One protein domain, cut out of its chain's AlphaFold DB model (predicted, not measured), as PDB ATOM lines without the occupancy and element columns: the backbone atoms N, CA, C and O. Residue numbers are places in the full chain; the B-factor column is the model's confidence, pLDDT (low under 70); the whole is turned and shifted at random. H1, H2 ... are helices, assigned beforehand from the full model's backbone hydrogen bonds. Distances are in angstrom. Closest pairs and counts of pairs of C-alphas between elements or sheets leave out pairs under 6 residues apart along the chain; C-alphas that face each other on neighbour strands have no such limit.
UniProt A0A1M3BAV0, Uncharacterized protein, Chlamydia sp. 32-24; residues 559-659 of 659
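AT A GLANCE: This is residues 559 to 659 of the 659 residues of an uncharacterized protein of Chlamydia sp. 32-24 (UniProt A0A1M3BAV0). Three helices, H1, H2 and H3, make an up-and-down bundle with their centres in a triangle; the short H4 packs at one end of it, where H2 begins and H3 ends, and the long H5 packs on H4 with part of its length. H5 starts beside the body, near H3, and runs past H4, so that residues 648 to 659, of which 648 to 652 belong to H5, stick out as an arm that makes the greatest length. The printed part has 101 residues with five named helices, in the order H1, H2, H3, H4, H5, and no named strand; the class is all helix. It is only just loose, close to compact, with a radius of gyration of the C-alphas of 15.5 A, and the C-alphas span 58 by 28 by 18 A.

IN THESE COORDINATES: The printed part begins at Glu 559, and H1 follows with residues 560 to 573, 20.3 A from first to last C-alpha; C-alpha 560 is at (-9.216, 32.749, 16.409). H2 is residues 576 to 595, 28.6 A long, from C-alpha 576 at (10.976, 28.618, 3.963) to C-alpha 595 at (-13.586, 43.199, 3.691). H3 is residues 601 to 617 and measures 24.5 A. H4 has six residues, 621 to 626, and is 8.7 A long. H5 is residues 633 to 652, 28.7 A long, and ends with C-alpha 652 at (28.825, 46.469, 11.148). Residues 653 to 659 follow it.

HOW THE PARTS SIT: H1, H2 and H3 form a bundle that is up and down, each helix running against the one before it in the chain. H1 and H2 are a helical hairpin: they touch at a shallow tilt of 16 degrees, opposite ways, and the closest C-alphas are those of Ile 571 and Leu 579, 6.6 A apart. H1 touches H2 with residues 567 to 571 alone, and H2 touches H1 with residues 579 to 583 alone. H2 and H3 are a second helical hairpin, also at a shallow tilt of 16 degrees and opposite ways; their closest C-alphas, those of Val 594 and Ala 601, are 5.9 A apart. H1 and H3 touch at a shallow tilt of 26 degrees and run the same way, with C-alphas 560 and 603 closest at 6.7 A. H4 touches H3 at a steep tilt of 45 degrees, opposite ways, with the C-alphas of Leu 615 and Leu 624 closest at 6.6 A. H4 and H2 only just touch, with 3 pairs of C-alphas within 8 A; the closest are those of Lys 580 and Leu 623, 6.6 A apart. H5 touches H4 with residues 639 to 643 alone, at a steep tilt of 50 degrees, opposite ways; the C-alphas of His 625 and Ile 639 are closest, at 6.6 A. H3 and H5 are near each other, with no pair of C-alphas within 8 A. H5 is apart from H1 and from H2, and H1 is apart from H4. In H1, H2, H3, H4 and H5 every O i to N i+4 pair is within hydrogen-bond range.

THE WHOLE: The two C-alphas farthest apart are those of Asn 597 and Ala 659, 58.6 A. Residues 648 to 659 stand free; the body without them has 89 residues, spans 39 by 28 by 18 A and has a radius of gyration of 12.5 A. The printed part has no cut and ends at residue 659, the chain's last. The links H1 to H2, H2 to H3 and H3 to H4 are tight, H4 to H5 is short with 6 residues, and no link is long. The mean pLDDT of the printed part is 70.0; 32 residues are under 70, among them residues 559 to 563 and 644 to 659.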
ATOM      1  N   GLU A 559     -12.485  29.386  14.991       65.75
ATOM      2  CA  GLU A 559     -12.206  30.341  16.064       65.75
ATOM      3  C   GLU A 559     -10.768  30.867  15.943       65.75
ATOM      4  O   GLU A 559      -9.854  30.167  15.497       65.75
ATOM      5  N   LEU A 560     -10.531  32.094  16.416       66.56
ATOM      6  CA  LEU A 560      -9.216  32.749  16.409       66.56
ATOM      7  C   LEU A 560      -8.086  31.864  16.972       66.56
ATOM      8  O   LEU A 560      -6.963  31.854  16.463       66.56
ATOM      9  N   ASN A 561      -8.380  31.102  18.026       67.88
ATOM     10  CA  ASN A 561      -7.414  30.213  18.670       67.88
ATOM     11  C   ASN A 561      -6.972  29.057  17.761       67.88
ATOM     12  O   ASN A 561      -5.810  28.649  17.810       67.88
ATOM     13  N   ASP A 562      -7.857  28.569  16.893       66.75
ATOM     14  CA  ASP A 562      -7.529  27.502  15.949       66.75
ATOM     15  C   ASP A 562      -6.587  28.015  14.858       66.75
ATOM     16  O   ASP A 562      -5.623  27.339  14.495       66.75
ATOM     17  N   TYR A 563      -6.796  29.253  14.401       69.94
ATOM     18  CA  TYR A 563      -5.885  29.918  13.474       69.94
ATOM     19  C   TYR A 563      -4.497  30.136  14.085       69.94
ATOM     20  O   TYR A 563      -3.489  29.863  13.430       69.94
ATOM     21  N   LYS A 564      -4.412  30.550  15.357       70.62
ATOM     22  CA  LYS A 564      -3.126  30.675  16.075       70.62
ATOM     23  C   LYS A 564      -2.385  29.335  16.153       70.62
ATOM     24  O   LYS A 564      -1.168  29.286  15.933       70.62
ATOM     25  N   SER A 565      -3.110  28.248  16.421       73.38
ATOM     26  CA  SER A 565      -2.562  26.886  16.437       73.38
ATOM     27  C   SER A 565      -2.034  26.474  15.055       73.38
ATOM     28  O   SER A 565      -0.870  26.089  14.919       73.38
ATOM     29  N   LEU A 566      -2.838  26.679  14.005       75.25
ATOM     30  CA  LEU A 566      -2.473  26.400  12.615       75.25
ATOM     31  C   LEU A 566      -1.204  27.151  12.180       75.25
ATOM     32  O   LEU A 566      -0.287  26.551  11.617       75.25
ATOM     33  N   ILE A 567      -1.126  28.453  12.467       74.12
ATOM     34  CA  ILE A 567       0.032  29.304  12.149       74.12
ATOM     35  C   ILE A 567       1.292  28.794  12.856       74.12
ATOM     36  O   ILE A 567       2.360  28.690  12.246       74.12
ATOM     37  N   THR A 568       1.169  28.448  14.138       75.69
ATOM     38  CA  THR A 568       2.281  27.912  14.933       75.69
ATOM     39  C   THR A 568       2.819  26.620  14.323       75.69
ATOM     40  O   THR A 568       4.037  26.451  14.193       75.69
ATOM     41  N   ASP A 569       1.925  25.729  13.906       72.56
ATOM     42  CA  ASP A 569       2.283  24.465  13.271       72.56
ATOM     43  C   ASP A 569       2.920  24.657  11.892       72.56
ATOM     44  O   ASP A 569       3.930  24.013  11.592       72.56
ATOM     45  N   LEU A 570       2.395  25.565  11.062       75.31
ATOM     46  CA  LEU A 570       2.989  25.905   9.766       75.31
ATOM     47  C   LEU A 570       4.432  26.404   9.941       75.31
ATOM     48  O   LEU A 570       5.351  25.882   9.307       75.31
ATOM     49  N   ILE A 571       4.665  27.342  10.865       74.25
ATOM     50  CA  ILE A 571       5.995  27.926  11.111       74.25
ATOM     51  C   ILE A 571       7.009  26.880  11.595       74.25
ATOM     52  O   ILE A 571       8.199  26.995  11.269       74.25
ATOM     53  N   LYS A 572       6.559  25.882  12.368       71.00
ATOM     54  CA  LYS A 572       7.401  24.801  12.904       71.00
ATOM     55  C   LYS A 572       7.731  23.718  11.878       71.00
ATOM     56  O   LYS A 572       8.816  23.154  11.959       71.00
ATOM     57  N   THR A 573       6.810  23.406  10.968       65.06
ATOM     58  CA  THR A 573       6.891  22.188  10.139       65.06
ATOM     59  C   THR A 573       7.306  22.430   8.692       65.06
ATOM     60  O   THR A 573       7.810  21.509   8.056       65.06
ATOM     61  N   GLN A 574       7.117  23.640   8.162       69.62
ATOM     62  CA  GLN A 574       7.322  23.919   6.741       69.62
ATOM     63  C   GLN A 574       8.706  24.509   6.437       69.62
ATOM     64  O   GLN A 574       9.290  25.245   7.244       69.62
ATOM     65  N   ASN A 575       9.211  24.210   5.235       72.81
ATOM     66  CA  ASN A 575      10.390  24.870   4.670       72.81
ATOM     67  C   ASN A 575      10.086  26.346   4.333       72.81
ATOM     68  O   ASN A 575       8.930  26.763   4.324       72.81
ATOM     69  N   THR A 576      11.121  27.156   4.095       72.31
ATOM     70  CA  THR A 576      10.976  28.618   3.963       72.31
ATOM     71  C   THR A 576      10.053  29.039   2.814       72.31
ATOM     72  O   THR A 576       9.245  29.944   3.007       72.31
ATOM     73  N   ASP A 577      10.111  28.363   1.663       68.56
ATOM     74  CA  ASP A 577       9.324  28.723   0.474       68.56
ATOM     75  C   ASP A 577       7.845  28.330   0.602       68.56
ATOM     76  O   ASP A 577       6.957  29.137   0.324       68.56
ATOM     77  N   ALA A 578       7.559  27.120   1.093       66.12
ATOM     78  CA  ALA A 578       6.190  26.685   1.366       66.12
ATOM     79  C   ALA A 578       5.561  27.518   2.491       66.12
ATOM     80  O   ALA A 578       4.396  27.904   2.408       66.12
ATOM     81  N   LEU A 579       6.348  27.864   3.516       78.19
ATOM     82  CA  LEU A 579       5.900  28.726   4.605       78.19
ATOM     83  C   LEU A 579       5.582  30.145   4.123       78.19
ATOM     84  O   LEU A 579       4.602  30.729   4.576       78.19
ATOM     85  N   LYS A 580       6.382  30.693   3.202       81.25
ATOM     86  CA  LYS A 580       6.115  31.988   2.569       81.25
ATOM     87  C   LYS A 580       4.765  31.985   1.868       81.25
ATOM     88  O   LYS A 580       3.931  32.826   2.180       81.25
ATOM     89  N   ASN A 581       4.545  31.026   0.973       73.62
ATOM     90  CA  ASN A 581       3.308  30.946   0.203       73.62
ATOM     91  C   ASN A 581       2.095  30.755   1.121       73.62
ATOM     92  O   ASN A 581       1.127  31.502   1.003       73.62
ATOM     93  N   ALA A 582       2.186  29.844   2.094       73.00
ATOM     94  CA  ALA A 582       1.117  29.598   3.056       73.00
ATOM     95  C   ALA A 582       0.766  30.852   3.875       73.00
ATOM     96  O   ALA A 582      -0.408  31.189   4.006       73.00
ATOM     97  N   LEU A 583       1.763  31.579   4.397       81.56
ATOM     98  CA  LEU A 583       1.524  32.799   5.178       81.56
ATOM     99  C   LEU A 583       1.004  33.953   4.315       81.56
ATOM    100  O   LEU A 583       0.118  34.678   4.758       81.56
ATOM    101  N   THR A 584       1.515  34.117   3.092       78.31
ATOM    102  CA  THR A 584       1.017  35.120   2.140       78.31
ATOM    103  C   THR A 584      -0.453  34.877   1.817       78.31
ATOM    104  O   THR A 584      -1.261  35.790   1.960       78.31
ATOM    105  N   ILE A 585      -0.812  33.643   1.456       72.56
ATOM    106  CA  ILE A 585      -2.189  33.258   1.139       72.56
ATOM    107  C   ILE A 585      -3.099  33.464   2.349       72.56
ATOM    108  O   ILE A 585      -4.164  34.059   2.213       72.56
ATOM    109  N   LEU A 586      -2.678  33.024   3.535       77.25
ATOM    110  CA  LEU A 586      -3.448  33.152   4.772       77.25
ATOM    111  C   LEU A 586      -3.732  34.625   5.118       77.25
ATOM    112  O   LEU A 586      -4.882  35.001   5.332       77.25
ATOM    113  N   LEU A 587      -2.705  35.480   5.101       78.19
ATOM    114  CA  LEU A 587      -2.835  36.914   5.393       78.19
ATOM    115  C   LEU A 587      -3.704  37.651   4.366       78.19
ATOM    116  O   LEU A 587      -4.525  38.498   4.729       78.19
ATOM    117  N   GLN A 588      -3.548  37.321   3.083       74.88
ATOM    118  CA  GLN A 588      -4.366  37.896   2.018       74.88
ATOM    119  C   GLN A 588      -5.821  37.405   2.082       74.88
ATOM    120  O   GLN A 588      -6.733  38.171   1.777       74.88
ATOM    121  N   SER A 589      -6.050  36.157   2.500       70.56
ATOM    122  CA  SER A 589      -7.396  35.594   2.666       70.56
ATOM    123  C   SER A 589      -8.112  36.233   3.855       70.56
ATOM    124  O   SER A 589      -9.246  36.672   3.716       70.56
ATOM    125  N   PHE A 590      -7.442  36.405   5.001       74.12
ATOM    126  CA  PHE A 590      -8.041  37.105   6.143       74.12
ATOM    127  C   PHE A 590      -8.368  38.565   5.840       74.12
ATOM    128  O   PHE A 590      -9.434  39.039   6.218       74.12
ATOM    129  N   SER A 591      -7.497  39.262   5.108       71.75
ATOM    130  CA  SER A 591      -7.775  40.635   4.667       71.75
ATOM    131  C   SER A 591      -9.026  40.699   3.780       71.75
ATOM    132  O   SER A 591      -9.831  41.619   3.904       71.75
ATOM    133  N   PHE A 592      -9.225  39.702   2.912       71.69
ATOM    134  CA  PHE A 592     -10.440  39.572   2.110       71.69
ATOM    135  C   PHE A 592     -11.680  39.271   2.969       71.69
ATOM    136  O   PHE A 592     -12.705  39.923   2.784       71.69
ATOM    137  N   PHE A 593     -11.595  38.354   3.937       68.50
ATOM    138  CA  PHE A 593     -12.722  38.022   4.819       68.50
ATOM    139  C   PHE A 593     -13.152  39.189   5.715       68.50
ATOM    140  O   PHE A 593     -14.351  39.379   5.911       68.50
ATOM    141  N   VAL A 594     -12.214  40.022   6.184       68.44
ATOM    142  CA  VAL A 594     -12.543  41.285   6.869       68.44
ATOM    143  C   VAL A 594     -13.309  42.226   5.935       68.44
ATOM    144  O   VAL A 594     -14.342  42.763   6.320       68.44
ATOM    145  N   ASN A 595     -12.881  42.364   4.675       69.69
ATOM    146  CA  ASN A 595     -13.586  43.199   3.691       69.69
ATOM    147  C   ASN A 595     -14.996  42.682   3.348       69.69
ATOM    148  O   ASN A 595     -15.850  43.466   2.943       69.69
ATOM    149  N   GLN A 596     -15.245  41.379   3.513       70.06
ATOM    150  CA  GLN A 596     -16.567  40.757   3.365       70.06
ATOM    151  C   GLN A 596     -17.393  40.768   4.667       70.06
ATOM    152  O   GLN A 596     -18.480  40.194   4.696       70.06
ATOM    153  N   ASN A 597     -16.902  41.398   5.744       66.50
ATOM    154  CA  ASN A 597     -17.489  41.376   7.093       66.50
ATOM    155  C   ASN A 597     -17.686  39.958   7.668       66.50
ATOM    156  O   ASN A 597     -18.589  39.721   8.467       66.50
ATOM    157  N   GLN A 598     -16.859  39.000   7.246       63.16
ATOM    158  CA  GLN A 598     -16.889  37.610   7.716       63.16
ATOM    159  C   GLN A 598     -15.881  37.341   8.843       63.16
ATOM    160  O   GLN A 598     -15.935  36.285   9.468       63.16
ATOM    161  N   LEU A 599     -14.968  38.281   9.099       67.31
ATOM    162  CA  LEU A 599     -13.969  38.237  10.166       67.31
ATOM    163  C   LEU A 599     -13.854  39.627  10.803       67.31
ATOM    164  O   LEU A 599     -13.916  40.628  10.087       67.31
ATOM    165  N   ASP A 600     -13.670  39.692  12.122       73.88
ATOM    166  CA  ASP A 600     -13.417  40.954  12.819       73.88
ATOM    167  C   ASP A 600     -12.035  41.521  12.427       73.88
ATOM    168  O   ASP A 600     -11.047  40.791  12.285       73.88
ATOM    169  N   ALA A 601     -11.947  42.839  12.246       74.69
ATOM    170  CA  ALA A 601     -10.684  43.520  11.981       74.69
ATOM    171  C   ALA A 601      -9.701  43.373  13.157       74.69
ATOM    172  O   ALA A 601      -8.488  43.280  12.935       74.69
ATOM    173  N   ASP A 602     -10.214  43.287  14.388       77.94
ATOM    174  CA  ASP A 602      -9.404  43.056  15.587       77.94
ATOM    175  C   ASP A 602      -8.799  41.644  15.596       77.94
ATOM    176  O   ASP A 602      -7.626  41.463  15.945       77.94
ATOM    177  N   ASP A 603      -9.548  40.646  15.123       73.94
ATOM    178  CA  ASP A 603      -9.075  39.266  14.975       73.94
ATOM    179  C   ASP A 603      -7.956  39.167  13.929       73.94
ATOM    180  O   ASP A 603      -6.921  38.531  14.172       73.94
ATOM    181  N   LEU A 604      -8.101  39.859  12.791       77.50
ATOM    182  CA  LEU A 604      -7.036  39.981  11.790       77.50
ATOM    183  C   LEU A 604      -5.777  40.618  12.393       77.50
ATOM    184  O   LEU A 604      -4.667  40.122  12.169       77.50
ATOM    185  N   HIS A 605      -5.930  41.692  13.171       79.38
ATOM    186  CA  HIS A 605      -4.801  42.360  13.811       79.38
ATOM    187  C   HIS A 605      -4.079  41.435  14.804       79.38
ATOM    188  O   HIS A 605      -2.850  41.323  14.770       79.38
ATOM    189  N   GLN A 606      -4.820  40.694  15.636       78.56
ATOM    190  CA  GLN A 606      -4.236  39.718  16.562       78.56
ATOM    191  C   GLN A 606      -3.499  38.579  15.844       78.56
ATOM    192  O   GLN A 606      -2.444  38.132  16.309       78.56
ATOM    193  N   LEU A 607      -4.014  38.105  14.706       79.00
ATOM    194  CA  LEU A 607      -3.347  37.076  13.901       79.00
ATOM    195  C   LEU A 607      -2.056  37.598  13.273       79.00
ATOM    196  O   LEU A 607      -1.032  36.913  13.329       79.00
ATOM    197  N   GLN A 608      -2.068  38.823  12.744       81.75
ATOM    198  CA  GLN A 608      -0.868  39.481  12.226       81.75
ATOM    199  C   GLN A 608       0.204  39.628  13.318       81.75
ATOM    200  O   GLN A 608       1.354  39.247  13.098       81.75
ATOM    201  N   LEU A 609      -0.163  40.089  14.518       81.56
ATOM    202  CA  LEU A 609       0.766  40.172  15.652       81.56
ATOM    203  C   LEU A 609       1.334  38.802  16.046       81.56
ATOM    204  O   LEU A 609       2.536  38.679  16.273       81.56
ATOM    205  N   THR A 610       0.500  37.758  16.049       80.00
ATOM    206  CA  THR A 610       0.936  36.387  16.359       80.00
ATOM    207  C   THR A 610       1.967  35.885  15.341       80.00
ATOM    208  O   THR A 610       2.995  35.319  15.717       80.00
ATOM    209  N   ILE A 611       1.737  36.113  14.042       81.00
ATOM    210  CA  ILE A 611       2.689  35.739  12.980       81.00
ATOM    211  C   ILE A 611       4.004  36.506  13.150       81.00
ATOM    212  O   ILE A 611       5.079  35.908  13.066       81.00
ATOM    213  N   LEU A 612       3.923  37.814  13.411       82.00
ATOM    214  CA  LEU A 612       5.087  38.669  13.633       82.00
ATOM    215  C   LEU A 612       5.938  38.156  14.803       82.00
ATOM    216  O   LEU A 612       7.139  37.935  14.637       82.00
ATOM    217  N   GLU A 613       5.317  37.909  15.957       77.38
ATOM    218  CA  GLU A 613       5.986  37.405  17.158       77.38
ATOM    219  C   GLU A 613       6.659  36.048  16.903       77.38
ATOM    220  O   GLU A 613       7.842  35.859  17.203       77.38
ATOM    221  N   LEU A 614       5.940  35.104  16.288       78.56
ATOM    222  CA  LEU A 614       6.459  33.764  16.016       78.56
ATOM    223  C   LEU A 614       7.641  33.778  15.036       78.56
ATOM    224  O   LEU A 614       8.618  33.050  15.244       78.56
ATOM    225  N   LEU A 615       7.588  34.600  13.983       76.50
ATOM    226  CA  LEU A 615       8.677  34.716  13.010       76.50
ATOM    227  C   LEU A 615       9.916  35.400  13.603       76.50
ATOM    228  O   LEU A 615      11.032  34.944  13.336       76.50
ATOM    229  N   ILE A 616       9.738  36.427  14.443       73.69
ATOM    230  CA  ILE A 616      10.839  37.081  15.171       73.69
ATOM    231  C   ILE A 616      11.498  36.093  16.139       73.69
ATOM    232  O   ILE A 616      12.717  35.915  16.097       73.69
ATOM    233  N   ASN A 617      10.709  35.383  16.950       70.50
ATOM    234  CA  ASN A 617      11.216  34.402  17.915       70.50
ATOM    235  C   ASN A 617      11.986  33.261  17.237       70.50
ATOM    236  O   ASN A 617      12.983  32.763  17.764       70.50
ATOM    237  N   LYS A 618      11.563  32.862  16.032       72.56
ATOM    238  CA  LYS A 618      12.260  31.861  15.210       72.56
ATOM    239  C   LYS A 618      13.387  32.436  14.350       72.56
ATOM    240  O   LYS A 618      13.975  31.686  13.576       72.56
ATOM    241  N   ARG A 619      13.706  33.727  14.488       73.69
ATOM    242  CA  ARG A 619      14.737  34.443  13.717       73.69
ATOM    243  C   ARG A 619      14.544  34.345  12.194       73.69
ATOM    244  O   ARG A 619      15.509  34.418  11.440       73.69
ATOM    245  N   LYS A 620      13.301  34.207  11.718       77.69
ATOM    246  CA  LYS A 620      12.942  34.120  10.288       77.69
ATOM    247  C   LYS A 620      12.771  35.524   9.670       77.69
ATOM    248  O   LYS A 620      11.752  35.817   9.051       77.69
ATOM    249  N   PHE A 621      13.760  36.405   9.855       76.00
ATOM    250  CA  PHE A 621      13.679  37.829   9.478       76.00
ATOM    251  C   PHE A 621      13.600  38.068   7.967       76.00
ATOM    252  O   PHE A 621      12.891  38.967   7.520       76.00
ATOM    253  N   GLU A 622      14.299  37.256   7.175       76.12
ATOM    254  CA  GLU A 622      14.252  37.346   5.714       76.12
ATOM    255  C   GLU A 622      12.861  36.992   5.179       76.12
ATOM    256  O   GLU A 622      12.295  37.735   4.381       76.12
ATOM    257  N   LEU A 623      12.264  35.917   5.699       80.81
ATOM    258  CA  LEU A 623      10.893  35.529   5.386       80.81
ATOM    259  C   LEU A 623       9.899  36.631   5.773       80.81
ATOM    260  O   LEU A 623       9.064  37.002   4.957       80.81
ATOM    261  N   LEU A 624      10.028  37.184   6.985       81.69
ATOM    262  CA  LEU A 624       9.189  38.280   7.473       81.69
ATOM    263  C   LEU A 624       9.252  39.505   6.543       81.69
ATOM    264  O   LEU A 624       8.219  40.091   6.228       81.69
ATOM    265  N   HIS A 625      10.442  39.856   6.047       80.94
ATOM    266  CA  HIS A 625      10.601  40.932   5.069       80.94
ATOM    267  C   HIS A 625       9.959  40.592   3.715       80.94
ATOM    268  O   HIS A 625       9.355  41.461   3.091       80.94
ATOM    269  N   GLN A 626      10.052  39.341   3.259       80.62
ATOM    270  CA  GLN A 626       9.445  38.909   1.996       80.62
ATOM    271  C   GLN A 626       7.909  38.952   2.012       80.62
ATOM    272  O   GLN A 626       7.313  39.128   0.952       80.62
ATOM    273  N   ILE A 627       7.277  38.803   3.181       82.88
ATOM    274  CA  ILE A 627       5.811  38.834   3.332       82.88
ATOM    275  C   ILE A 627       5.281  40.148   3.933       82.88
ATOM    276  O   ILE A 627       4.089  40.251   4.216       82.88
ATOM    277  N   LYS A 628       6.134  41.164   4.134       84.12
ATOM    278  CA  LYS A 628       5.781  42.412   4.843       84.12
ATOM    279  C   LYS A 628       4.580  43.150   4.244       84.12
ATOM    280  O   LYS A 628       3.781  43.710   4.985       84.12
ATOM    281  N   SER A 629       4.419  43.098   2.922       83.75
ATOM    282  CA  SER A 629       3.324  43.757   2.199       83.75
ATOM    283  C   SER A 629       1.952  43.133   2.476       83.75
ATOM    284  O   SER A 629       0.938  43.682   2.060       83.75
ATOM    285  N   CYS A 630       1.914  41.971   3.133       81.56
ATOM    286  CA  CYS A 630       0.690  41.292   3.555       81.56
ATOM    287  C   CYS A 630       0.220  41.717   4.959       81.56
ATOM    288  O   CYS A 630      -0.826  41.257   5.412       81.56
ATOM    289  N   PHE A 631       0.985  42.556   5.663       82.44
ATOM    290  CA  PHE A 631       0.612  43.117   6.962       82.44
ATOM    291  C   PHE A 631      -0.107  44.456   6.793       82.44
ATOM    292  O   PHE A 631      -0.026  45.090   5.739       82.44
ATOM    293  N   ASN A 632      -0.793  44.923   7.843       83.25
ATOM    294  CA  ASN A 632      -1.287  46.298   7.844       83.25
ATOM    295  C   ASN A 632      -0.119  47.297   7.680       83.25
ATOM    296  O   ASN A 632       1.039  46.994   7.983       83.25
ATOM    297  N   LYS A 633      -0.430  48.516   7.229       81.69
ATOM    298  CA  LYS A 633       0.577  49.539   6.905       81.69
ATOM    299  C   LYS A 633       1.487  49.921   8.076       81.69
ATOM    300  O   LYS A 633       2.617  50.345   7.841       81.69
ATOM    301  N   ASP A 634       1.026  49.782   9.314       77.56
ATOM    302  CA  ASP A 634       1.812  50.122  10.502       77.56
ATOM    303  C   ASP A 634       2.800  49.007  10.863       77.56
ATOM    304  O   ASP A 634       3.983  49.270  11.085       77.56
ATOM    305  N   LEU A 635       2.352  47.750  10.837       80.06
ATOM    306  CA  LEU A 635       3.197  46.574  11.034       80.06
ATOM    307  C   LEU A 635       4.205  46.408   9.888       80.06
ATOM    308  O   LEU A 635       5.359  46.080  10.152       80.06
ATOM    309  N   GLU A 636       3.820  46.710   8.644       81.75
ATOM    310  CA  GLU A 636       4.729  46.751   7.489       81.75
ATOM    311  C   GLU A 636       5.914  47.697   7.759       81.75
ATOM    312  O   GLU A 636       7.071  47.283   7.654       81.75
ATOM    313  N   LYS A 637       5.645  48.931   8.214       78.94
ATOM    314  CA  LYS A 637       6.690  49.904   8.585       78.94
ATOM    315  C   LYS A 637       7.574  49.403   9.730       78.94
ATOM    316  O   LYS A 637       8.792  49.577   9.689       78.94
ATOM    317  N   ILE A 638       6.991  48.772  10.753       75.06
ATOM    318  CA  ILE A 638       7.745  48.200  11.884       75.06
ATOM    319  C   ILE A 638       8.688  47.086  11.405       75.06
ATOM    320  O   ILE A 638       9.845  47.025  11.834       75.06
ATOM    321  N   ILE A 639       8.222  46.220  10.503       74.62
ATOM    322  CA  ILE A 639       9.032  45.157   9.897       74.62
ATOM    323  C   ILE A 639      10.190  45.763   9.095       74.62
ATOM    324  O   ILE A 639      11.328  45.317   9.246       74.62
ATOM    325  N   GLU A 640       9.940  46.804   8.294       77.31
ATOM    326  CA  GLU A 640      10.981  47.490   7.514       77.31
ATOM    327  C   GLU A 640      12.072  48.106   8.393       77.31
ATOM    328  O   GLU A 640      13.260  47.890   8.145       77.31
ATOM    329  N   ILE A 641      11.684  48.816   9.454       73.62
ATOM    330  CA  ILE A 641      12.628  49.434  10.395       73.62
ATOM    331  C   ILE A 641      13.498  48.364  11.070       73.62
ATOM    332  O   ILE A 641      14.717  48.524  11.174       73.62
ATOM    333  N   ASN A 642      12.898  47.260  11.522       67.25
ATOM    334  CA  ASN A 642      13.636  46.187  12.190       67.25
ATOM    335  C   ASN A 642      14.536  45.402  11.228       67.25
ATOM    336  O   ASN A 642      15.656  45.046  11.597       67.25
ATOM    337  N   PHE A 643      14.101  45.184   9.986       70.81
ATOM    338  CA  PHE A 643      14.931  44.551   8.963       70.81
ATOM    339  C   PHE A 643      16.145  45.418   8.599       70.81
ATOM    340  O   PHE A 643      17.259  44.905   8.501       70.81
ATOM    341  N   LEU A 644      15.967  46.739   8.480       66.81
ATOM    342  CA  LEU A 644      17.072  47.683   8.274       66.81
ATOM    343  C   LEU A 644      18.067  47.655   9.439       66.81
ATOM    344  O   LEU A 644      19.269  47.557   9.196       66.81
ATOM    345  N   LYS A 645      17.592  47.657  10.694       61.22
ATOM    346  CA  LYS A 645      18.457  47.506  11.882       61.22
ATOM    347  C   LYS A 645      19.251  46.195  11.859       61.22
ATOM    348  O   LYS A 645      20.446  46.209  12.134       61.22
ATOM    349  N   TYR A 646      18.613  45.081  11.496       62.25
ATOM    350  CA  TYR A 646      19.268  43.773  11.388       62.25
ATOM    351  C   TYR A 646      20.334  43.740  10.279       62.25
ATOM    352  O   TYR A 646      21.439  43.245  10.491       62.25
ATOM    353  N   LYS A 647      20.042  44.332   9.113       56.75
ATOM    354  CA  LYS A 647      20.989  44.447   7.995       56.75
ATOM    355  C   LYS A 647      22.173  45.359   8.333       56.75
ATOM    356  O   LYS A 647      23.304  45.024   7.999       56.75
ATOM    357  N   ILE A 648      21.930  46.468   9.040       47.34
ATOM    358  CA  ILE A 648      22.989  47.339   9.572       47.34
ATOM    359  C   ILE A 648      23.887  46.551  10.535       47.34
ATOM    360  O   ILE A 648      25.101  46.660  10.426       47.34
ATOM    361  N   HIS A 649      23.319  45.703  11.401       46.31
ATOM    362  CA  HIS A 649      24.095  44.881  12.336       46.31
ATOM    363  C   HIS A 649      25.052  43.906  11.621       46.31
ATOM    364  O   HIS A 649      26.208  43.778  12.021       46.31
ATOM    365  N   PHE A 650      24.614  43.292  10.515       35.84
ATOM    366  CA  PHE A 650      25.466  42.446   9.667       35.84
ATOM    367  C   PHE A 650      26.574  43.231   8.953       35.84
ATOM    368  O   PHE A 650      27.707  42.767   8.912       35.84
ATOM    369  N   ILE A 651      26.274  44.431   8.444       40.53
ATOM    370  CA  ILE A 651      27.274  45.303   7.802       40.53
ATOM    371  C   ILE A 651      28.309  45.792   8.830       40.53
ATOM    372  O   ILE A 651      29.494  45.877   8.526       40.53
ATOM    373  N   THR A 652      27.899  46.066  10.073       35.00
ATOM    374  CA  THR A 652      28.825  46.469  11.148       35.00
ATOM    375  C   THR A 652      29.669  45.322  11.706       35.00
ATOM    376  O   THR A 652      30.690  45.582  12.337       35.00
ATOM    377  N   CYS A 653      29.283  44.063  11.473       35.88
ATOM    378  CA  CYS A 653      30.074  42.891  11.859       35.88
ATOM    379  C   CYS A 653      31.242  42.591  10.903       35.88
ATOM    380  O   CYS A 653      32.004  41.673  11.185       35.88
ATOM    381  N   ASP A 654      31.429  43.379   9.837       37.34
ATOM    382  CA  ASP A 654      32.437  43.136   8.795       37.34
ATOM    383  C   ASP A 654      33.340  44.359   8.533       37.34
ATOM    384  O   ASP A 654      33.630  44.733   7.401       37.34
ATOM    385  N   VAL A 655      33.773  45.035   9.604       38.34
ATOM    386  CA  VAL A 655      34.884  46.011   9.536       38.34
ATOM    387  C   VAL A 655      36.167  45.427  10.141       38.34
ATOM    388  O   VAL A 655      37.254  45.718   9.661       38.34
ATOM    389  N   ASN A 656      36.050  44.528  11.124       34.12
ATOM    390  CA  ASN A 656      37.191  43.846  11.755       34.12
ATOM    391  C   ASN A 656      37.563  42.507  11.094       34.12
ATOM    392  O   ASN A 656      38.531  41.884  11.506       34.12
ATOM    393  N   THR A 657      36.770  42.016  10.139       37.50
ATOM    394  CA  THR A 657      37.135  40.865   9.287       37.50
ATOM    395  C   THR A 657      37.693  41.332   7.935       37.50
ATOM    396  O   THR A 657      38.334  40.561   7.226       37.50
ATOM    397  N   LEU A 658      37.497  42.617   7.618       32.47
ATOM    398  CA  LEU A 658      38.037  43.316   6.451       32.47
ATOM    399  C   LEU A 658      39.361  44.054   6.749       32.47
ATOM    400  O   LEU A 658      40.080  44.392   5.809       32.47
ATOM    401  N   ALA A 659      39.673  44.292   8.027       25.94
ATOM    402  CA  ALA A 659      40.980  44.731   8.531       25.94
ATOM    403  C   ALA A 659      41.784  43.521   9.015       25.94
ATOM    404  O   ALA A 659      43.015  43.512   8.782       25.94
TER     405      ALA A 659